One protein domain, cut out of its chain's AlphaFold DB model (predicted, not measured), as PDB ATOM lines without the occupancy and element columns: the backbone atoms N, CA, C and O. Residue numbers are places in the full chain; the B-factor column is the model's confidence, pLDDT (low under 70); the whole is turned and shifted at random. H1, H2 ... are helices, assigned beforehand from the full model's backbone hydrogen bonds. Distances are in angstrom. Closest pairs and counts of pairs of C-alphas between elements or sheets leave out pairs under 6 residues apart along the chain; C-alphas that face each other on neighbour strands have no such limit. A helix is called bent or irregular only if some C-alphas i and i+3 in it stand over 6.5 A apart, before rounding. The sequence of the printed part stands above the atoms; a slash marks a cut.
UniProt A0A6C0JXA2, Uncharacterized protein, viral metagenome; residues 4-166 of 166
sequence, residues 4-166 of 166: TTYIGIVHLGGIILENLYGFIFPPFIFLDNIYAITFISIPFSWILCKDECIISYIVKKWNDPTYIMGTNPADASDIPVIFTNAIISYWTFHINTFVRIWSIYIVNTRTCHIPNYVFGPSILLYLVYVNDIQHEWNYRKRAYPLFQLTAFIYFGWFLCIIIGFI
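This is residues 4 to 166 of the 166 residues of an uncharacterized protein of viral metagenome (UniProt A0A6C0JXA2). Helix H2 makes the core of an all-helix body: the long H4 and H5 stand beside it as a three-helix bundle, up and down, each running against the one before it in the chain, and H7 packs along H2. H1 crosses H4 with its last turns, while H3 touches no helix and is followed by a long loop, residues 64 to 85, that leads to H4. The printed part has 163 residues with seven named helices, H1 to H7 along the chain, and no named strand. It is compact and rounded, with a radius of gyration of the C-alphas of 16.2 A and spans of 43 by 34 by 30 A.

H4, residues 86 to 112, touches H5, residues 120 to 134, at a shallow tilt of 10 degrees, opposite ways; the two form a helical hairpin, closest at the C-alphas of Ile 101 and Ile 123, 7.6 A apart. With residues 104 to 112 alone, H4 touches H2, residues 29 to 48, opposite ways at 37 degrees, only just a steep tilt; the closest C-alphas are those of Ile 29 and Thr 111, 5.7 A. H2 touches H5 with residues 39 to 43 alone, closest at the C-alphas of Ile 40 and Ser 122, 5.8 A. H7, residues 144 to 165, touches H2 at a shallow tilt of 10 degrees, opposite ways, closest at the C-alphas of Phe 44 and Ala 151, 5.9 A. H1, residues 4 to 24, touches H4 with residues 18 to 23 alone, at a steep tilt of 47 degrees; the closest C-alphas are those of Gly 22 and Ser 103, 4.4 A. H3, residues 54 to 63, is close to H1 but not clearly touching, with the C-alphas of Thr 4 and Val 59 6.7 A apart. H6, residues 139 to 142, only just touches H5, with 3 pairs of C-alphas within 8 A, the closest those of Asp 132 and Tyr 139, 6.8 A. Every O i to N i+4 pair is within hydrogen-bond range in H3, H5 and H7; H1 has 15 of 17, H2 14 of 16 and H4 22 of 23, and H6 is too short for such a pair.

H4 is 36.1 A long, from C-alpha 86 at (244.328, 215.156, 189.005) to C-alpha 112. H7 spans 31.3 A and ends at C-alpha 165, (214.475, 243.248, 186.382); H5 spans 21.3 A. H1, 27.9 A, begins at (225.530, 207.633, 198.742), has a kink of 43 degrees near residue 18 and is irregular, with C-alphas 19 and 22 7.9 A apart. H2, 28.1 A, has a kink of 38 degrees near residue 42; H2 and H4 are only just irregular, with 6.7 A between C-alphas 40 and 43 and between 109 and 112.

The C-alphas of Thr 66 and Arg 110 are the farthest apart, 46.4 A. The printed part has no cut; the link from H3 to H4 is long. Mean pLDDT of the printed part is 81.2, and residues 4, 73 to 86 and 164 to 166 are under 70.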
ATOM      1  N   THR A   4     224.496 206.653 199.087       69.44
ATOM      2  CA  THR A   4     225.530 207.633 198.742       69.44
ATOM      3  C   THR A   4     225.888 207.624 197.256       69.44
ATOM      4  O   THR A   4     226.048 208.683 196.660       69.44
ATOM      5  N   THR A   5     225.922 206.450 196.618       72.00
ATOM      6  CA  THR A   5     226.203 206.317 195.183       72.00
ATOM      7  C   THR A   5     225.113 206.965 194.329       72.00
ATOM      8  O   THR A   5     225.417 207.615 193.332       72.00
ATOM      9  N   TYR A   6     223.842 206.830 194.720       74.69
ATOM     10  CA  TYR A   6     222.733 207.466 194.005       74.69
ATOM     11  C   TYR A   6     222.755 208.985 194.157       74.69
ATOM     12  O   TYR A   6     222.571 209.691 193.169       74.69
ATOM     13  N   ILE A   7     223.040 209.483 195.366       77.56
ATOM     14  CA  ILE A   7     223.210 210.922 195.615       77.56
ATOM     15  C   ILE A   7     224.320 211.480 194.721       77.56
ATOM     16  O   ILE A   7     224.133 212.515 194.090       77.56
ATOM     17  N   GLY A   8     225.422 210.747 194.584       72.75
ATOM     18  CA  GLY A   8     226.520 211.100 193.697       72.75
ATOM     19  C   GLY A   8     226.178 211.218 192.230       72.75
ATOM     20  O   GLY A   8     226.541 212.193 191.575       72.75
ATOM     21  N   ILE A   9     225.460 210.227 191.707       77.00
ATOM     22  CA  ILE A   9     225.010 210.224 190.313       77.00
ATOM     23  C   ILE A   9     224.053 211.392 190.065       77.00
ATOM     24  O   ILE A   9     224.181 212.080 189.054       77.00
ATOM     25  N   VAL A  10     223.127 211.650 190.993       82.12
ATOM     26  CA  VAL A  10     222.194 212.781 190.899       82.12
ATOM     27  C   VAL A  10     222.938 214.115 190.983       82.12
ATOM     28  O   VAL A  10     222.652 215.009 190.194       82.12
ATOM     29  N   HIS A  11     223.920 214.245 191.876       80.06
ATOM     30  CA  HIS A  11     224.733 215.453 192.015       80.06
ATOM     31  C   HIS A  11     225.528 215.733 190.731       80.06
ATOM     32  O   HIS A  11     225.454 216.832 190.185       80.06
ATOM     33  N   LEU A  12     226.209 214.720 190.189       78.69
ATOM     34  CA  LEU A  12     226.935 214.829 188.924       78.69
ATOM     35  C   LEU A  12     226.000 215.160 187.752       78.69
ATOM     36  O   LEU A  12     226.311 216.036 186.946       78.69
ATOM     37  N   GLY A  13     224.849 214.490 187.666       83.88
ATOM     38  CA  GLY A  13     223.830 214.765 186.654       83.88
ATOM     39  C   GLY A  13     223.297 216.195 186.744       83.88
ATOM     40  O   GLY A  13     223.152 216.855 185.718       83.88
ATOM     41  N   GLY A  14     223.090 216.700 187.963       84.50
ATOM     42  CA  GLY A  14     222.714 218.087 188.228       84.50
ATOM     43  C   GLY A  14     223.762 219.081 187.730       84.50
ATOM     44  O   GLY A  14     223.413 220.002 186.999       84.50
ATOM     45  N   ILE A  15     225.046 218.850 188.032       82.31
ATOM     46  CA  ILE A  15     226.156 219.695 187.552       82.31
ATOM     47  C   ILE A  15     226.204 219.724 186.019       82.31
ATOM     48  O   ILE A  15     226.344 220.790 185.419       82.31
ATOM     49  N   ILE A  16     226.079 218.565 185.364       86.31
ATOM     50  CA  ILE A  16     226.095 218.474 183.896       86.31
ATOM     51  C   ILE A  16     224.907 219.234 183.300       86.31
ATOM     52  O   ILE A  16     225.083 220.021 182.370       86.31
ATOM     53  N   LEU A  17     223.708 219.016 183.840       89.50
ATOM     54  CA  LEU A  17     222.486 219.652 183.357       89.50
ATOM     55  C   LEU A  17     222.524 221.170 183.552       89.50
ATOM     56  O   LEU A  17     222.125 221.907 182.655       89.50
ATOM     57  N   GLU A  18     223.063 221.646 184.673       87.62
ATOM     58  CA  GLU A  18     223.258 223.072 184.925       87.62
ATOM     59  C   GLU A  18     224.295 223.684 183.968       87.62
ATOM     60  O   GLU A  18     224.081 224.763 183.414       87.62
ATOM     61  N   ASN A  19     225.401 222.997 183.686       90.19
ATOM     62  CA  ASN A  19     226.391 223.507 182.735       90.19
ATOM     63  C   ASN A  19     225.839 223.581 181.305       90.19
ATOM     64  O   ASN A  19     226.215 224.479 180.557       90.19
ATOM     65  N   LEU A  20     224.938 222.672 180.929       93.56
ATOM     66  CA  LEU A  20     224.378 222.586 179.579       93.56
ATOM     67  C   LEU A  20     223.016 223.280 179.411       93.56
ATOM     68  O   LEU A  20     222.467 223.273 178.309       93.56
ATOM     69  N   TYR A  21     222.469 223.885 180.468       95.19
ATOM     70  CA  TYR A  21     221.087 224.363 180.493       95.19
ATOM     71  C   TYR A  21     220.742 225.297 179.316       95.19
ATOM     72  O   TYR A  21     219.779 225.047 178.589       95.19
ATOM     73  N   GLY A  22     221.559 226.325 179.069       94.00
ATOM     74  CA  GLY A  22     221.333 227.311 178.009       94.00
ATOM     75  C   GLY A  22     221.393 226.732 176.593       94.00
ATOM     76  O   GLY A  22     220.814 227.310 175.677       94.00
ATOM     77  N   PHE A  23     222.044 225.580 176.414       95.88
ATOM     78  CA  PHE A  23     222.153 224.895 175.124       95.88
ATOM     79  C   PHE A  23     220.976 223.956 174.841       95.88
ATOM     80  O   PHE A  23     220.639 223.739 173.680       95.88
ATOM     81  N   ILE A  24     220.385 223.368 175.885       95.94
ATOM     82  CA  ILE A  24     219.399 222.285 175.751       95.94
ATOM     83  C   ILE A  24     217.969 222.806 175.892       95.94
ATOM     84  O   ILE A  24     217.085 222.398 175.139       95.94
ATOM     85  N   PHE A  25     217.717 223.676 176.870       94.38
ATOM     86  CA  PHE A  25     216.355 224.084 177.198       94.38
ATOM     87  C   PHE A  25     215.920 225.290 176.363       94.38
ATOM     88  O   PHE A  25     216.719 226.211 176.185       94.38
ATOM     89  N   PRO A  26     214.666 225.339 175.879       94.00
ATOM     90  CA  PRO A  26     214.114 226.519 175.214       94.00
ATOM     91  C   PRO A  26     213.981 227.708 176.189       94.00
ATOM     92  O   PRO A  26     214.043 227.513 177.404       94.00
ATOM     93  N   PRO A  27     213.800 228.944 175.682       93.88
ATOM     94  CA  PRO A  27     213.655 230.130 176.525       93.88
ATOM     95  C   PRO A  27     212.426 230.033 177.430       93.88
ATOM     96  O   PRO A  27     211.310 229.800 176.962       93.88
ATOM     97  N   PHE A  28     212.629 230.258 178.728       94.62
ATOM     98  CA  PHE A  28     211.550 230.320 179.706       94.62
ATOM     99  C   PHE A  28     211.949 231.238 180.863       94.62
ATOM    100  O   PHE A  28     212.758 230.864 181.706       94.62
ATOM    101  N   ILE A  29     211.360 232.437 180.902       91.50
ATOM    102  CA  ILE A  29     211.796 233.566 181.748       91.50
ATOM    103  C   ILE A  29     212.011 233.157 183.211       91.50
ATOM    104  O   ILE A  29     213.045 233.460 183.797       91.50
ATOM    105  N   PHE A  30     211.059 232.431 183.802       91.56
ATOM    106  CA  PHE A  30     211.151 232.035 185.206       91.56
ATOM    107  C   PHE A  30     212.330 231.088 185.485       91.56
ATOM    108  O   PHE A  30     213.083 231.312 186.432       91.56
ATOM    109  N   LEU A  31     212.523 230.052 184.657       92.56
ATOM    110  CA  LEU A  31     213.628 229.101 184.839       92.56
ATOM    111  C   LEU A  31     214.976 229.723 184.470       92.56
ATOM    112  O   LEU A  31     215.974 229.428 185.112       92.56
ATOM    113  N   ASP A  32     215.000 230.622 183.493       93.38
ATOM    114  CA  ASP A  32     216.193 231.358 183.088       93.38
ATOM    115  C   ASP A  32     216.671 232.321 184.189       93.38
ATOM    116  O   ASP A  32     217.868 232.409 184.470       93.38
ATOM    117  N   ASN A  33     215.741 232.970 184.897       90.38
ATOM    118  CA  ASN A  33     216.060 233.768 186.082       90.38
ATOM    119  C   ASN A  33     216.575 232.898 187.234       90.38
ATOM    120  O   ASN A  33     217.575 233.249 187.859       90.38
ATOM    121  N   ILE A  34     215.948 231.743 187.492       91.25
ATOM    122  CA  ILE A  34     216.462 230.775 188.475       91.25
ATOM    123  C   ILE A  34     217.874 230.339 188.094       91.25
ATOM    124  O   ILE A  34     218.754 230.327 188.948       91.25
ATOM    125  N   TYR A  35     218.112 230.047 186.819       92.88
ATOM    126  CA  TYR A  35     219.418 229.654 186.312       92.88
ATOM    127  C   TYR A  35     220.482 230.740 186.519       92.88
ATOM    128  O   TYR A  35     221.596 230.459 186.958       92.88
ATOM    129  N   ALA A  36     220.144 232.005 186.253       91.62
ATOM    130  CA  ALA A  36     221.041 233.123 186.530       91.62
ATOM    131  C   ALA A  36     221.352 233.246 188.030       91.62
ATOM    132  O   ALA A  36     222.499 233.502 188.403       91.62
ATOM    133  N   ILE A  37     220.359 233.007 188.893       90.12
ATOM    134  CA  ILE A  37     220.559 232.984 190.345       90.12
ATOM    135  C   ILE A  37     221.483 231.840 190.757       90.12
ATOM    136  O   ILE A  37     222.420 232.078 191.522       90.12
ATOM    137  N   THR A  38     221.271 230.626 190.237       88.75
ATOM    138  CA  THR A  38     222.101 229.466 190.586       88.75
ATOM    139  C   THR A  38     223.534 229.636 190.095       88.75
ATOM    140  O   THR A  38     224.476 229.343 190.834       88.75
ATOM    141  N   PHE A  39     223.724 230.204 188.897       90.00
ATOM    142  CA  PHE A  39     225.042 230.530 188.349       90.00
ATOM    143  C   PHE A  39     225.891 231.327 189.343       90.00
ATOM    144  O   PHE A  39     227.037 230.973 189.628       90.00
ATOM    145  N   ILE A  40     225.294 232.374 189.907       87.31
ATOM    146  CA  ILE A  40     225.940 233.248 190.879       87.31
ATOM    147  C   ILE A  40     226.049 232.559 192.241       87.31
ATOM    148  O   ILE A  40     227.104 232.617 192.862       87.31
ATOM    149  N   SER A  41     225.017 231.852 192.707       84.81
ATOM    150  CA  SER A  41     224.990 231.288 194.062       84.81
ATOM    151  C   SER A  41     225.993 230.156 194.300       84.81
ATOM    152  O   SER A  41     226.382 229.940 195.446       84.81
ATOM    153  N   ILE A  42     226.423 229.418 193.270       81.31
ATOM    154  CA  ILE A  42     227.322 228.263 193.452       81.31
ATOM    155  C   ILE A  42     228.677 228.625 194.076       81.31
ATOM    156  O   ILE A  42     228.978 228.070 195.138       81.31
ATOM    157  N   PRO A  43     229.493 229.539 193.516       76.56
ATOM    158  CA  PRO A  43     230.761 229.904 194.148       76.56
ATOM    159  C   PRO A  43     230.566 230.473 195.565       76.56
ATOM    160  O   PRO A  43     231.408 230.251 196.435       76.56
ATOM    161  N   PHE A  44     229.429 231.123 195.849       77.12
ATOM    162  CA  PHE A  44     229.100 231.561 197.212       77.12
ATOM    163  C   PHE A  44     228.785 230.412 198.147       77.12
ATOM    164  O   PHE A  44     229.252 230.425 199.284       77.12
ATOM    165  N   SER A  45     228.044 229.410 197.680       77.19
ATOM    166  CA  SER A  45     227.734 228.231 198.483       77.19
ATOM    167  C   SER A  45     229.012 227.545 198.962       77.19
ATOM    168  O   SER A  45     229.097 227.199 200.134       77.19
ATOM    169  N   TRP A  46     230.047 227.470 198.118       77.00
ATOM    170  CA  TRP A  46     231.340 226.886 198.478       77.00
ATOM    171  C   TRP A  46     232.077 227.706 199.539       77.00
ATOM    172  O   TRP A  46     232.562 227.158 200.524       77.00
ATOM    173  N   ILE A  47     232.105 229.032 199.399       78.69
ATOM    174  CA  ILE A  47     232.767 229.923 200.368       78.69
ATOM    175  C   ILE A  47     232.037 229.931 201.717       78.69
ATOM    176  O   ILE A  47     232.665 229.912 202.780       78.69
ATOM    177  N   LEU A  48     230.704 229.951 201.693       74.56
ATOM    178  CA  LEU A  48     229.879 229.917 202.900       74.56
ATOM    179  C   LEU A  48     229.974 228.556 203.600       74.56
ATOM    180  O   LEU A  48     230.034 228.509 204.828       74.56
ATOM    181  N   CYS A  49     230.080 227.468 202.836       75.88
ATOM    182  CA  CYS A  49     230.165 226.103 203.352       75.88
ATOM    183  C   CYS A  49     231.607 225.586 203.503       75.88
ATOM    184  O   CYS A  49     231.829 224.379 203.510       75.88
ATOM    185  N   LYS A  50     232.597 226.479 203.657       78.81
ATOM    186  CA  LYS A  50     234.009 226.129 203.922       78.81
ATOM    187  C   LYS A  50     234.595 225.111 202.933       78.81
ATOM    188  O   LYS A  50     235.148 224.084 203.319       78.81
ATOM    189  N   ASP A  51     234.483 225.444 201.659       75.88
ATOM    190  CA  ASP A  51     234.924 224.685 200.493       75.88
ATOM    191  C   ASP A  51     234.108 223.441 200.129       75.88
ATOM    192  O   ASP A  51     234.506 222.668 199.257       75.88
ATOM    193  N   GLU A  52     232.973 223.225 200.782       73.56
ATOM    194  CA  GLU A  52     232.178 222.014 200.618       73.56
ATOM    195  C   GLU A  52     230.829 222.315 199.955       73.56
ATOM    196  O   GLU A  52     230.187 223.322 200.245       73.56
ATOM    197  N   CYS A  53     230.358 221.442 199.060       76.19
ATOM    198  CA  CYS A  53     228.974 221.519 198.595       76.19
ATOM    199  C   CYS A  53     228.037 221.067 199.723       76.19
ATOM    200  O   CYS A  53     228.316 220.091 200.421       76.19
ATOM    201  N   ILE A  54     226.885 221.726 199.877       76.94
ATOM    202  CA  ILE A  54     225.902 221.365 200.909       76.94
ATOM    203  C   ILE A  54     225.454 219.898 200.801       76.94
ATOM    204  O   ILE A  54     225.240 219.243 201.818       76.94
ATOM    205  N   ILE A  55     225.371 219.362 199.580       77.94
ATOM    206  CA  ILE A  55     225.024 217.958 199.329       77.94
ATOM    207  C   ILE A  55     226.115 217.041 199.891       77.94
ATOM    208  O   ILE A  55     225.808 216.115 200.643       77.94
ATOM    209  N   SER A  56     227.384 217.335 199.600       77.06
ATOM    210  CA  SER A  56     228.533 216.583 200.116       77.06
ATOM    211  C   SER A  56     228.593 216.635 201.647       77.06
ATOM    212  O   SER A  56     228.787 215.604 202.291       77.06
ATOM    213  N   TYR A  57     228.316 217.801 202.245       80.69
ATOM    214  CA  TYR A  57     228.197 217.946 203.697       80.69
ATOM    215  C   TYR A  57     227.103 217.041 204.281       80.69
ATOM    216  O   TYR A  57     227.356 216.328 205.252       80.69
ATOM    217  N   ILE A  58     225.901 217.035 203.691       81.62
ATOM    218  CA  ILE A  58     224.783 216.196 204.153       81.62
ATOM    219  C   ILE A  58     225.169 214.715 204.104       81.62
ATOM    220  O   ILE A  58     224.930 213.991 205.070       81.62
ATOM    221  N   VAL A  59     225.807 214.268 203.018       81.62
ATOM    222  CA  VAL A  59     226.264 212.878 202.868       81.62
ATOM    223  C   VAL A  59     227.287 212.508 203.942       81.62
ATOM    224  O   VAL A  59     227.153 211.468 204.588       81.62
ATOM    225  N   LYS A  60     228.286 213.362 204.191       81.19
ATOM    226  CA  LYS A  60     229.296 213.102 205.225       81.19
ATOM    227  C   LYS A  60     228.709 213.123 206.625       81.19
ATOM    228  O   LYS A  60     229.030 212.250 207.416       81.19
ATOM    229  N   LYS A  61     227.800 214.055 206.912       84.75
ATOM    230  CA  LYS A  61     227.105 214.138 208.200       84.75
ATOM    231  C   LYS A  61     226.194 212.935 208.452       84.75
ATOM    232  O   LYS A  61     226.036 212.521 209.597       84.75
ATOM    233  N   TRP A  62     225.611 212.372 207.392       84.69
ATOM    234  CA  TRP A  62     224.833 211.135 207.458       84.69
ATOM    235  C   TRP A  62     225.714 209.918 207.772       84.69
ATOM    236  O   TRP A  62     225.317 209.059 208.556       84.69
ATOM    237  N   ASN A  63     226.909 209.851 207.179       82.56
ATOM    238  CA  ASN A  63     227.856 208.757 207.406       82.56
ATOM    239  C   ASN A  63     228.614 208.885 208.742       82.56
ATOM    240  O   ASN A  63     228.936 207.873 209.358       82.56
ATOM    241  N   ASP A  64     228.882 210.112 209.190       85.31
ATOM    242  CA  ASP A  64     229.542 210.447 210.450       85.31
ATOM    243  C   ASP A  64     228.831 211.641 211.127       85.31
ATOM    244  O   ASP A  64     229.053 212.804 210.765       85.31
ATOM    245  N   PRO A  65     228.010 211.392 212.165       90.06
ATOM    246  CA  PRO A  65     227.330 212.447 212.912       90.06
ATOM    247  C   PRO A  65     228.276 213.438 213.601       90.06
ATOM    248  O   PRO A  65     227.850 214.546 213.938       90.06
ATOM    249  N   THR A  66     229.548 213.090 213.812       92.75
ATOM    250  CA  THR A  66     230.556 213.978 214.412       92.75
ATOM    251  C   THR A  66     231.232 214.891 213.390       92.75
ATOM    252  O   THR A  66     231.882 215.861 213.783       92.75
ATOM    253  N   TYR A  67     230.998 214.674 212.089       85.31
ATOM    254  CA  TYR A  67     231.577 215.476 211.015       85.31
ATOM    255  C   TYR A  67     231.230 216.966 211.157       85.31
ATOM    256  O   TYR A  67     230.072 217.356 211.365       85.31
ATOM    257  N   ILE A  68     232.244 217.818 211.025       85.75
ATOM    258  CA  ILE A  68     232.120 219.277 211.047       85.75
ATOM    259  C   ILE A  68     232.349 219.780 209.621       85.75
ATOM    260  O   ILE A  68     233.321 219.402 208.981       85.75
ATOM    261  N   MET A  69     231.465 220.651 209.131       82.56
ATOM    262  CA  MET A  69     231.544 221.198 207.771       82.56
ATOM    263  C   MET A  69     232.925 221.798 207.475       82.56
ATOM    264  O   MET A  69     233.452 222.584 208.277       82.56
ATOM    265  N   GLY A  70     233.485 221.444 206.317       75.06
ATOM    266  CA  GLY A  70     234.776 221.951 205.848       75.06
ATOM    267  C   GLY A  70     236.014 221.368 206.534       75.06
ATOM    268  O   GLY A  70     237.109 221.892 206.327       75.06
ATOM    269  N   THR A  71     235.897 220.303 207.339       78.44
ATOM    270  CA  THR A  71     237.083 219.590 207.856       78.44
ATOM    271  C   THR A  71     237.782 218.770 206.776       78.44
ATOM    272  O   THR A  71     239.006 218.668 206.808       78.44
ATOM    273  N   ASN A  72     237.038 218.233 205.800       72.62
ATOM    274  CA  ASN A  72     237.608 217.519 204.657       72.62
ATOM    275  C   ASN A  72     236.881 217.850 203.336       72.62
ATOM    276  O   ASN A  72     236.195 216.997 202.776       72.62
ATOM    277  N   PRO A  73     236.996 219.085 202.820       67.75
ATOM    278  CA  PRO A  73     236.246 219.528 201.642       67.75
ATOM    279  C   PRO A  73     236.719 218.886 200.330       67.75
ATOM    280  O   PRO A  73     235.944 218.790 199.386       67.75
ATOM    281  N   ALA A  74     237.972 218.421 200.270       63.28
ATOM    282  CA  ALA A  74     238.526 217.737 199.100       63.28
ATOM    283  C   ALA A  74     237.998 216.301 198.941       63.28
ATOM    284  O   ALA A  74     238.104 215.718 197.863       63.28
ATOM    285  N   ASP A  75     237.425 215.731 200.003       65.25
ATOM    286  CA  ASP A  75     236.758 214.440 199.931       65.25
ATOM    287  C   ASP A  75     235.417 214.584 199.203       65.25
ATOM    288  O   ASP A  75     234.392 214.905 199.800       65.25
ATOM    289  N   ALA A  76     235.430 214.353 197.895       59.00
ATOM    290  CA  ALA A  76     234.233 214.234 197.071       59.00
ATOM    291  C   ALA A  76     233.680 212.799 197.121       59.00
ATOM    292  O   ALA A  76     233.352 212.224 196.086       59.00
ATOM    293  N   SER A  77     233.615 212.186 198.310       55.09
ATOM    294  CA  SER A  77     233.094 210.826 198.522       55.09
ATOM    295  C   SER A  77     231.654 210.638 198.036       55.09
ATOM    296  O   SER A  77     231.200 209.506 197.855       55.09
ATOM    297  N   ASP A  78     230.941 211.737 197.791       52.25
ATOM    298  CA  ASP A  78     229.657 211.757 197.121       52.25
ATOM    299  C   ASP A  78     229.774 211.621 195.597       52.25
ATOM    300  O   ASP A  78     228.909 210.982 195.026       52.25
ATOM    301  N   ILE A  79     230.809 212.110 194.907       58.16
ATOM    302  CA  ILE A  79     230.913 212.009 193.440       58.16
ATOM    303  C   ILE A  79     231.737 210.767 193.050       58.16
ATOM    304  O   ILE A  79     232.924 210.680 193.366       58.16
ATOM    305  N   PRO A  80     231.158 209.788 192.325       48.59
ATOM    306  CA  PRO A  80     231.844 208.536 192.034       48.59
ATOM    307  C   PRO A  80     233.070 208.768 191.143       48.59
ATOM    308  O   PRO A  80     232.918 209.041 189.962       48.59
ATOM    309  N   VAL A  81     234.274 208.595 191.702       47.62
ATOM    310  CA  VAL A  81     235.526 208.128 191.055       47.62
ATOM    311  C   VAL A  81     236.121 208.989 189.912       47.62
ATOM    312  O   VAL A  81     237.310 208.856 189.620       47.62
ATOM    313  N   ILE A  82     235.382 209.926 189.310       47.09
ATOM    314  CA  ILE A  82     235.808 210.711 188.132       47.09
ATOM    315  C   ILE A  82     237.000 211.626 188.448       47.09
ATOM    316  O   ILE A  82     237.826 211.897 187.579       47.09
ATOM    317  N   PHE A  83     237.153 212.040 189.705       52.19
ATOM    318  CA  PHE A  83     238.222 212.943 190.135       52.19
ATOM    319  C   PHE A  83     239.482 212.243 190.668       52.19
ATOM    320  O   PHE A  83     240.374 212.908 191.187       52.19
ATOM    321  N   THR A  84     239.607 210.920 190.515       54.28
ATOM    322  CA  THR A  84     240.796 210.175 190.985       54.28
ATOM    323  C   THR A  84     242.081 210.506 190.213       54.28
ATOM    324  O   THR A  84     243.175 210.278 190.724       54.28
ATOM    325  N   ASN A  85     241.979 211.089 189.012       66.62
ATOM    326  CA  ASN A  85     243.118 211.583 188.240       66.62
ATOM    327  C   ASN A  85     243.146 213.122 188.242       66.62
ATOM    328  O   ASN A  85     242.260 213.766 187.678       66.62
ATOM    329  N   ALA A  86     244.195 213.707 188.829       66.75
ATOM    330  CA  ALA A  86     244.328 215.156 189.005       66.75
ATOM    331  C   ALA A  86     244.339 215.949 187.683       66.75
ATOM    332  O   ALA A  86     243.775 217.041 187.620       66.75
ATOM    333  N   ILE A  87     244.925 215.403 186.611       73.44
ATOM    334  CA  ILE A  87     244.976 216.068 185.298       73.44
ATOM    335  C   ILE A  87     243.587 216.065 184.653       73.44
ATOM    336  O   ILE A  87     243.128 217.090 184.154       73.44
ATOM    337  N   ILE A  88     242.893 214.925 184.687       71.81
ATOM    338  CA  ILE A  88     241.530 214.815 184.145       71.81
ATOM    339  C   ILE A  88     240.578 215.714 184.942       71.81
ATOM    340  O   ILE A  88     239.775 216.432 184.345       71.81
ATOM    341  N   SER A  89     240.717 215.734 186.269       70.19
ATOM    342  CA  SER A  89     239.997 216.639 187.166       70.19
ATOM    343  C   SER A  89     240.191 218.102 186.758       70.19
ATOM    344  O   SER A  89     239.212 218.804 186.498       70.19
ATOM    345  N   TYR A  90     241.446 218.533 186.587       73.62
ATOM    346  CA  TYR A  90     241.792 219.895 186.176       73.62
ATOM    347  C   TYR A  90     241.078 220.331 184.896       73.62
ATOM    348  O   TYR A  90     240.379 221.350 184.883       73.62
ATOM    349  N   TRP A  91     241.230 219.549 183.825       79.31
ATOM    350  CA  TRP A  91     240.629 219.871 182.534       79.31
ATOM    351  C   TRP A  91     239.106 219.847 182.602       79.31
ATOM    352  O   TRP A  91     238.458 220.734 182.053       79.31
ATOM    353  N   THR A  92     238.533 218.893 183.338       79.31
ATOM    354  CA  THR A  92     237.082 218.797 183.534       79.31
ATOM    355  C   THR A  92     236.533 220.054 184.205       79.31
ATOM    356  O   THR A  92     235.536 220.601 183.738       79.31
ATOM    357  N   PHE A  93     237.193 220.575 185.245       77.69
ATOM    358  CA  PHE A  93     236.776 221.821 185.896       77.69
ATOM    359  C   PHE A  93     236.847 223.029 184.956       77.69
ATOM    360  O   PHE A  93     235.899 223.814 184.906       77.69
ATOM    361  N   HIS A  94     237.923 223.172 184.181       82.25
ATOM    362  CA  HIS A  94     238.090 224.309 183.269       82.25
ATOM    363  C   HIS A  94     237.094 224.263 182.107       82.25
ATOM    364  O   HIS A  94     236.451 225.271 181.812       82.25
ATOM    365  N   ILE A  95     236.903 223.088 181.500       86.25
ATOM    366  CA  ILE A  95     235.910 222.875 180.442       86.25
ATOM    367  C   ILE A  95     234.506 223.153 180.982       86.25
ATOM    368  O   ILE A  95     233.765 223.911 180.363       86.25
ATOM    369  N   ASN A  96     234.156 222.626 182.160       84.44
ATOM    370  CA  ASN A  96     232.860 222.895 182.787       84.44
ATOM    371  C   ASN A  96     232.646 224.389 183.042       84.44
ATOM    372  O   ASN A  96     231.579 224.909 182.732       84.44
ATOM    373  N   THR A  97     233.662 225.092 183.549       84.81
ATOM    374  CA  THR A  97     233.592 226.544 183.776       84.81
ATOM    375  C   THR A  97     233.319 227.283 182.473       84.81
ATOM    376  O   THR A  97     232.424 228.120 182.409       84.81
ATOM    377  N   PHE A  98     234.057 226.943 181.416       90.38
ATOM    378  CA  PHE A  98     233.896 227.552 180.103       90.38
ATOM    379  C   PHE A  98     232.499 227.299 179.526       90.38
ATOM    380  O   PHE A  98     231.816 228.241 179.128       90.38
ATOM    381  N   VAL A  99     232.039 226.046 179.542       92.69
ATOM    382  CA  VAL A  99     230.698 225.659 179.079       92.69
ATOM    383  C   VAL A  99     229.620 226.410 179.861       92.69
ATOM    384  O   VAL A  99     228.696 226.959 179.265       92.69
ATOM    385  N   ARG A 100     229.777 226.527 181.183       90.88
ATOM    386  CA  ARG A 100     228.828 227.237 182.042       90.88
ATOM    387  C   ARG A 100     228.777 228.740 181.752       90.88
ATOM    388  O   ARG A 100     227.688 229.305 181.745       90.88
ATOM    389  N   ILE A 101     229.917 229.379 181.461       92.44
ATOM    390  CA  ILE A 101     229.978 230.794 181.042       92.44
ATOM    391  C   ILE A 101     229.186 231.015 179.747       92.44
ATOM    392  O   ILE A 101     228.413 231.967 179.644       92.44
ATOM    393  N   TRP A 102     229.333 230.126 178.765       94.81
ATOM    394  CA  TRP A 102     228.563 230.223 177.523       94.81
ATOM    395  C   TRP A 102     227.080 229.934 177.727       94.81
ATOM    396  O   TRP A 102     226.241 230.626 177.154       94.81
ATOM    397  N   SER A 103     226.746 228.968 178.581       95.44
ATOM    398  CA  SER A 103     225.362 228.670 178.938       95.44
ATOM    399  C   SER A 103     224.672 229.889 179.563       95.44
ATOM    400  O   SER A 103     223.606 230.286 179.090       95.44
ATOM    401  N   ILE A 104     225.298 230.562 180.542       94.81
ATOM    402  CA  ILE A 104     224.722 231.788 181.121       94.81
ATOM    403  C   ILE A 104     224.682 232.943 180.122       94.81
ATOM    404  O   ILE A 104     223.725 233.707 180.135       94.81
ATOM    405  N   TYR A 105     225.649 233.053 179.207       95.19
ATOM    406  CA  TYR A 105     225.593 234.045 178.133       95.19
ATOM    407  C   TYR A 105     224.371 233.841 177.219       95.19
ATOM    408  O   TYR A 105     223.665 234.799 176.902       95.19
ATOM    409  N   ILE A 106     224.072 232.595 176.838       96.00
ATOM    410  CA  ILE A 106     222.891 232.266 176.026       96.00
ATOM    411  C   ILE A 106     221.603 232.583 176.794       96.00
ATOM    412  O   ILE A 106     220.712 233.242 176.261       96.00
ATOM    413  N   VAL A 107     221.512 232.160 178.057       95.75
ATOM    414  CA  VAL A 107     220.342 232.434 178.908       95.75
ATOM    415  C   VAL A 107     220.139 233.937 179.101       95.75
ATOM    416  O   VAL A 107     219.034 234.452 178.961       95.75
ATOM    417  N   ASN A 108     221.218 234.675 179.339       94.44
ATOM    418  CA  ASN A 108     221.139 236.108 179.553       94.44
ATOM    419  C   ASN A 108     220.724 236.875 178.289       94.44
ATOM    420  O   ASN A 108     219.955 237.829 178.372       94.44
ATOM    421  N   THR A 109     221.212 236.468 177.115       93.88
ATOM    422  CA  THR A 109     220.875 237.138 175.848       93.88
ATOM    423  C   THR A 109     219.440 236.883 175.399       93.88
ATOM    424  O   THR A 109     218.874 237.740 174.724       93.88
ATOM    425  N   ARG A 110     218.840 235.744 175.771       94.38
ATOM    426  CA  ARG A 110     217.489 235.374 175.324       94.38
ATOM    427  C   ARG A 110     216.351 235.846 176.235       94.38
ATOM    428  O   ARG A 110     215.239 235.981 175.734       94.38
ATOM    429  N   THR A 111     216.585 236.032 177.536       91.69
ATOM    430  CA  THR A 111     215.506 236.346 178.501       91.69
ATOM    431  C   THR A 111     215.908 237.337 179.590       91.69
ATOM    432  O   THR A 111     215.172 238.294 179.806       91.69
ATOM    433  N   CYS A 112     217.028 237.129 180.294       89.06
ATOM    434  CA  CYS A 112     217.302 237.902 181.518       89.06
ATOM    435  C   CYS A 112     217.764 239.344 181.250       89.06
ATOM    436  O   CYS A 112     217.452 240.239 182.028       89.06
ATOM    437  N   HIS A 113     218.538 239.569 180.184       90.44
ATOM    438  CA  HIS A 113     219.097 240.876 179.810       90.44
ATOM    439  C   HIS A 113     219.841 241.617 180.943       90.44
ATOM    440  O   HIS A 113     219.948 242.844 180.944       90.44
ATOM    441  N   ILE A 114     220.411 240.871 181.892       89.69
ATOM    442  CA  ILE A 114     221.219 241.401 182.989       89.69
ATOM    443  C   ILE A 114     222.530 241.940 182.397       89.69
ATOM    444  O   ILE A 114     223.141 241.281 181.548       89.69
ATOM    445  N   PRO A 115     223.028 243.113 182.824       90.00
ATOM    446  CA  PRO A 115     224.297 243.624 182.324       90.00
ATOM    447  C   PRO A 115     225.446 242.626 182.537       90.00
ATOM    448  O   PRO A 115     225.686 242.172 183.653       90.00
ATOM    449  N   ASN A 116     226.201 242.310 181.479       88.00
ATOM    450  CA  ASN A 116     227.207 241.235 181.508       88.00
ATOM    451  C   ASN A 116     228.277 241.400 182.604       88.00
ATOM    452  O   ASN A 116     228.808 240.407 183.105       88.00
ATOM    453  N   TYR A 117     228.582 242.637 183.016       87.25
ATOM    454  CA  TYR A 117     229.538 242.905 184.095       87.25
ATOM    455  C   TYR A 117     229.091 242.331 185.449       87.25
ATOM    456  O   TYR A 117     229.935 242.096 186.310       87.25
ATOM    457  N   VAL A 118     227.791 242.072 185.638       88.62
ATOM    458  CA  VAL A 118     227.242 241.474 186.861       88.62
ATOM    459  C   VAL A 118     227.783 240.061 187.066       88.62
ATOM    460  O   VAL A 118     228.077 239.700 188.200       88.62
ATOM    461  N   PHE A 119     227.998 239.284 185.999       89.56
ATOM    462  CA  PHE A 119     228.519 237.912 186.084       89.56
ATOM    463  C   PHE A 119     230.042 237.846 186.264       89.56
ATOM    464  O   PHE A 119     230.559 236.838 186.750       89.56
ATOM    465  N   GLY A 120     230.765 238.912 185.901       87.50
ATOM    466  CA  GLY A 120     232.230 238.967 185.926       87.50
ATOM    467  C   GLY A 120     232.847 238.568 187.274       87.50
ATOM    468  O   GLY A 120     233.707 237.685 187.292       87.50
ATOM    469  N   PRO A 121     232.396 239.135 188.410       85.56
ATOM    470  CA  PRO A 121     232.909 238.759 189.725       85.56
ATOM    471  C   PRO A 121     232.690 237.282 190.070       85.56
ATOM    472  O   PRO A 121     233.606 236.655 190.593       85.56
ATOM    473  N   SER A 122     231.533 236.700 189.732       86.50
ATOM    474  CA  SER A 122     231.262 235.270 189.960       86.50
ATOM    475  C   SER A 122     232.194 234.373 189.142       86.50
ATOM    476  O   SER A 122     232.724 233.394 189.665       86.50
ATOM    477  N   ILE A 123     232.450 234.734 187.880       88.00
ATOM    478  CA  ILE A 123     233.390 234.018 187.003       88.00
ATOM    479  C   ILE A 123     234.811 234.081 187.568       88.00
ATOM    480  O   ILE A 123     235.474 233.052 187.692       88.00
ATOM    481  N   LEU A 124     235.275 235.278 187.938       85.38
ATOM    482  CA  LEU A 124     236.610 235.463 188.505       85.38
ATOM    483  C   LEU A 124     236.763 234.683 189.813       85.38
ATOM    484  O   LEU A 124     237.769 234.005 190.009       85.38
ATOM    485  N   LEU A 125     235.754 234.745 190.681       82.06
ATOM    486  CA  LEU A 125     235.734 234.022 191.943       82.06
ATOM    487  C   LEU A 125     235.836 232.514 191.720       82.06
ATOM    488  O   LEU A 125     236.635 231.864 192.384       82.06
ATOM    489  N   TYR A 126     235.093 231.976 190.751       82.94
ATOM    490  CA  TYR A 126     235.157 230.565 190.383       82.94
ATOM    491  C   TYR A 126     236.565 230.163 189.920       82.94
ATOM    492  O   TYR A 126     237.126 229.185 190.411       82.94
ATOM    493  N   LEU A 127     237.175 230.946 189.022       83.69
ATOM    494  CA  LEU A 127     238.523 230.681 188.506       83.69
ATOM    495  C   LEU A 127     239.597 230.762 189.599       83.69
ATOM    496  O   LEU A 127     240.478 229.904 189.663       83.69
ATOM    497  N   VAL A 128     239.535 231.778 190.462       81.94
ATOM    498  CA  VAL A 128     240.474 231.942 191.583       81.94
ATOM    499  C   VAL A 128     240.319 230.795 192.573       81.94
ATOM    500  O   VAL A 128     241.314 230.212 192.997       81.94
ATOM    501  N   TYR A 129     239.081 230.441 192.908       78.81
ATOM    502  CA  TYR A 129     238.770 229.377 193.852       78.81
ATOM    503  C   TYR A 129     239.273 228.007 193.369       78.81
ATOM    504  O   TYR A 129     239.956 227.307 194.115       78.81
ATOM    505  N   VAL A 130     239.012 227.651 192.105       76.38
ATOM    506  CA  VAL A 130     239.504 226.398 191.504       76.38
ATOM    507  C   VAL A 130     241.035 226.346 191.521       76.38
ATOM    508  O   VAL A 130     241.605 225.328 191.913       76.38
ATOM    509  N   ASN A 131     241.708 227.447 191.167       79.31
ATOM    510  CA  ASN A 131     243.170 227.508 191.192       79.31
ATOM    511  C   ASN A 131     243.748 227.399 192.614       79.31
ATOM    512  O   ASN A 131     244.735 226.689 192.798       79.31
ATOM    513  N   ASP A 132     243.141 228.055 193.610       78.19
ATOM    514  CA  ASP A 132     243.586 228.008 195.013       78.19
ATOM    515  C   ASP A 132     243.429 226.607 195.631       78.19
ATOM    516  O   ASP A 132     244.254 226.201 196.452       78.19
ATOM    517  N   ILE A 133     242.396 225.852 195.232       73.88
ATOM    518  CA  ILE A 133     242.245 224.438 195.605       73.88
ATOM    519  C   ILE A 133     243.324 223.594 194.945       73.88
ATOM    520  O   ILE A 133     244.033 222.867 195.634       73.88
ATOM    521  N   GLN A 134     243.450 223.689 193.624       71.19
ATOM    522  CA  GLN A 134     244.326 222.813 192.856       71.19
ATOM    523  C   GLN A 134     245.801 222.969 193.223       71.19
ATOM    524  O   GLN A 134     246.525 221.980 193.284       71.19
ATOM    525  N   HIS A 135     246.255 224.202 193.434       76.00
ATOM    526  CA  HIS A 135     247.649 224.478 193.774       76.00
ATOM    527  C   HIS A 135     247.896 224.481 195.286       76.00
ATOM    528  O   HIS A 135     248.980 224.858 195.725       76.00
ATOM    529  N   GLU A 136     246.885 224.111 196.082       74.19
ATOM    530  CA  GLU A 136     246.943 224.050 197.545       74.19
ATOM    531  C   GLU A 136     247.479 225.336 198.198       74.19
ATOM    532  O   GLU A 136     248.075 225.324 199.277       74.19
ATOM    533  N   TRP A 137     247.243 226.487 197.566       79.69
ATOM    534  CA  TRP A 137     247.720 227.773 198.068       79.69
ATOM    535  C   TRP A 137     247.061 228.156 199.398       79.69
ATOM    536  O   TRP A 137     247.679 228.808 200.243       79.69
ATOM    537  N   ASN A 138     245.821 227.696 199.617       77.06
ATOM    538  CA  ASN A 138     245.045 227.898 200.840       77.06
ATOM    539  C   ASN A 138     244.871 229.387 201.228       77.06
ATOM    540  O   ASN A 138     244.617 229.688 202.402       77.06
ATOM    541  N   TYR A 139     244.966 230.337 200.285       75.06
ATOM    542  CA  TYR A 139     244.795 231.768 200.578       75.06
ATOM    543  C   TYR A 139     243.385 232.061 201.084       75.06
ATOM    544  O   TYR A 139     243.209 232.821 202.042       75.06
ATOM    545  N   ARG A 140     242.388 231.379 200.509       73.81
ATOM    546  CA  ARG A 140     240.988 231.467 200.941       73.81
ATOM    547  C   ARG A 140     240.818 231.137 202.426       73.81
ATOM    548  O   ARG A 140     240.039 231.793 203.109       73.81
ATOM    549  N   LYS A 141     241.618 230.200 202.962       76.50
ATOM    550  CA  LYS A 141     241.508 229.750 204.357       76.50
ATOM    551  C   LYS A 141     241.890 230.827 205.364       76.50
ATOM    552  O   LYS A 141     241.283 230.921 206.427       76.50
ATOM    553  N   ARG A 142     242.874 231.660 205.018       77.56
ATOM    554  CA  ARG A 142     243.353 232.758 205.872       77.56
ATOM    555  C   ARG A 142     242.413 233.961 205.860       77.56
ATOM    556  O   ARG A 142     242.349 234.689 206.842       77.56
ATOM    557  N   ALA A 143     241.684 234.154 204.764       76.44
ATOM    558  CA  ALA A 143     240.803 235.298 204.552       76.44
ATOM    559  C   ALA A 143     239.309 234.926 204.550       76.44
ATOM    560  O   ALA A 143     238.484 235.735 204.136       76.44
ATOM    561  N   TYR A 144     238.941 233.728 205.020       77.62
ATOM    562  CA  TYR A 144     237.569 233.208 204.969       77.62
ATOM    563  C   TYR A 144     236.497 234.180 205.458       77.62
ATOM    564  O   TYR A 144     235.540 234.392 204.719       77.62
ATOM    565  N   PRO A 145     236.635 234.808 206.643       81.25
ATOM    566  CA  PRO A 145     235.615 235.736 207.126       81.25
ATOM    567  C   PRO A 145     235.403 236.916 206.170       81.25
ATOM    568  O   PRO A 145     234.273 237.330 205.923       81.25
ATOM    569  N   LEU A 146     236.488 237.418 205.572       79.94
ATOM    570  CA  LEU A 146     236.436 238.512 204.605       79.94
ATOM    571  C   LEU A 146     235.825 238.061 203.271       79.94
ATOM    572  O   LEU A 146     234.999 238.776 202.705       79.94
ATOM    573  N   PHE A 147     236.178 236.864 202.794       77.81
ATOM    574  CA  PHE A 147     235.570 236.268 201.605       77.81
ATOM    575  C   PHE A 147     234.071 236.025 201.796       77.81
ATOM    576  O   PHE A 147     233.297 236.346 200.903       77.81
ATOM    577  N   GLN A 148     233.650 235.529 202.962       82.62
ATOM    578  CA  GLN A 148     232.245 235.288 203.298       82.62
ATOM    579  C   GLN A 148     231.439 236.588 203.368       82.62
ATOM    580  O   GLN A 148     230.338 236.655 202.825       82.62
ATOM    581  N   LEU A 149     231.997 237.640 203.971       83.50
ATOM    582  CA  LEU A 149     231.359 238.955 203.992       83.50
ATOM    583  C   LEU A 149     231.229 239.541 202.578       83.50
ATOM    584  O   LEU A 149     230.158 240.010 202.197       83.50
ATOM    585  N   THR A 150     232.297 239.471 201.781       80.44
ATOM    586  CA  THR A 150     232.305 239.975 200.398       80.44
ATOM    587  C   THR A 150     231.306 239.214 199.524       80.44
ATOM    588  O   THR A 150     230.537 239.822 198.782       80.44
ATOM    589  N   ALA A 151     231.272 237.888 199.671       81.44
ATOM    590  CA  ALA A 151     230.303 236.997 199.053       81.44
ATOM    591  C   ALA A 151     228.860 237.392 199.379       81.44
ATOM    592  O   ALA A 151     228.033 237.524 198.480       81.44
ATOM    593  N   PHE A 152     228.573 237.615 200.662       83.56
ATOM    594  CA  PHE A 152     227.243 237.985 201.126       83.56
ATOM    595  C   PHE A 152     226.790 239.337 200.562       83.56
ATOM    596  O   PHE A 152     225.681 239.444 200.040       83.56
ATOM    597  N   ILE A 153     227.661 240.353 200.605       85.69
ATOM    598  CA  ILE A 153     227.371 241.690 200.063       85.69
ATOM    599  C   ILE A 153     227.088 241.615 198.560       85.69
ATOM    600  O   ILE A 153     226.100 242.177 198.089       85.69
ATOM    601  N   TYR A 154     227.930 240.907 197.804       85.50
ATOM    602  CA  TYR A 154     227.762 240.788 196.359       85.50
ATOM    603  C   TYR A 154     226.506 239.994 195.980       85.50
ATOM    604  O   TYR A 154     225.770 240.418 195.090       85.50
ATOM    605  N   PHE A 155     226.214 238.889 196.674       84.25
ATOM    606  CA  PHE A 155     224.995 238.120 196.429       84.25
ATOM    607  C   PHE A 155     223.739 238.943 196.742       84.25
ATOM    608  O   PHE A 155     222.805 238.960 195.943       84.25
ATOM    609  N   GLY A 156     223.738 239.695 197.848       85.44
ATOM    610  CA  GLY A 156     222.652 240.617 198.184       85.44
ATOM    611  C   GLY A 156     222.449 241.702 197.122       85.44
ATOM    612  O   GLY A 156     221.330 241.911 196.661       85.44
ATOM    613  N   TRP A 157     223.531 242.345 196.672       88.12
ATOM    614  CA  TRP A 157     223.489 243.325 195.581       88.12
ATOM    615  C   TRP A 157     222.928 242.733 194.283       88.12
ATOM    616  O   TRP A 157     222.091 243.353 193.628       88.12
ATOM    617  N   PHE A 158     223.342 241.518 193.928       85.62
ATOM    618  CA  PHE A 158     222.840 240.826 192.747       85.62
ATOM    619  C   PHE A 158     221.346 240.492 192.842       85.62
ATOM    620  O   PHE A 158     220.619 240.693 191.871       85.62
ATOM    621  N   LEU A 159     220.864 240.033 194.001       85.00
ATOM    622  CA  LEU A 159     219.433 239.796 194.200       85.00
ATOM    623  C   LEU A 159     218.627 241.088 194.034       85.00
ATOM    624  O   LEU A 159     217.578 241.061 193.397       85.00
ATOM    625  N   CYS A 160     219.133 242.223 194.528       85.19
ATOM    626  CA  CYS A 160     218.503 243.525 194.296       85.19
ATOM    627  C   CYS A 160     218.436 243.882 192.806       85.19
ATOM    628  O   CYS A 160     217.431 244.434 192.365       85.19
ATOM    629  N   ILE A 161     219.477 243.554 192.029       82.69
ATOM    630  CA  ILE A 161     219.456 243.721 190.572       82.69
ATOM    631  C   ILE A 161     218.356 242.854 189.974       82.69
ATOM    632  O   ILE A 161     217.473 243.394 189.327       82.69
ATOM    633  N   ILE A 162     218.358 241.543 190.221       78.94
ATOM    634  CA  ILE A 162     217.365 240.642 189.621       78.94
ATOM    635  C   ILE A 162     215.933 241.037 189.983       78.94
ATOM    636  O   ILE A 162     215.087 241.059 189.099       78.94
ATOM    637  N   ILE A 163     215.661 241.405 191.237       78.94
ATOM    638  CA  ILE A 163     214.329 241.875 191.650       78.94
ATOM    639  C   ILE A 163     213.927 243.150 190.895       78.94
ATOM    640  O   ILE A 163     212.755 243.327 190.605       78.94
ATOM    641  N   GLY A 164     214.877 244.022 190.550       69.94
ATOM    642  CA  GLY A 164     214.610 245.205 189.726       69.94
ATOM    643  C   GLY A 164     214.379 244.916 188.236       69.94
ATOM    644  O   GLY A 164     213.939 245.814 187.522       69.94
ATOM    645  N   PHE A 165     214.684 243.703 187.763       61.34
ATOM    646  CA  PHE A 165     214.475 243.248 186.382       61.34
ATOM    647  C   PHE A 165     213.274 242.289 186.225       61.34
ATOM    648  O   PHE A 165     212.905 241.984 185.089       61.34
ATOM    649  N   ILE A 166     212.680 241.816 187.330       57.59
ATOM    650  CA  ILE A 166     211.432 241.026 187.374       57.59
ATOM    651  C   ILE A 166     210.236 241.973 187.480       57.59
ATOM    652  O   ILE A 166     209.246 241.728 186.755       57.59
TER     653      ILE A 166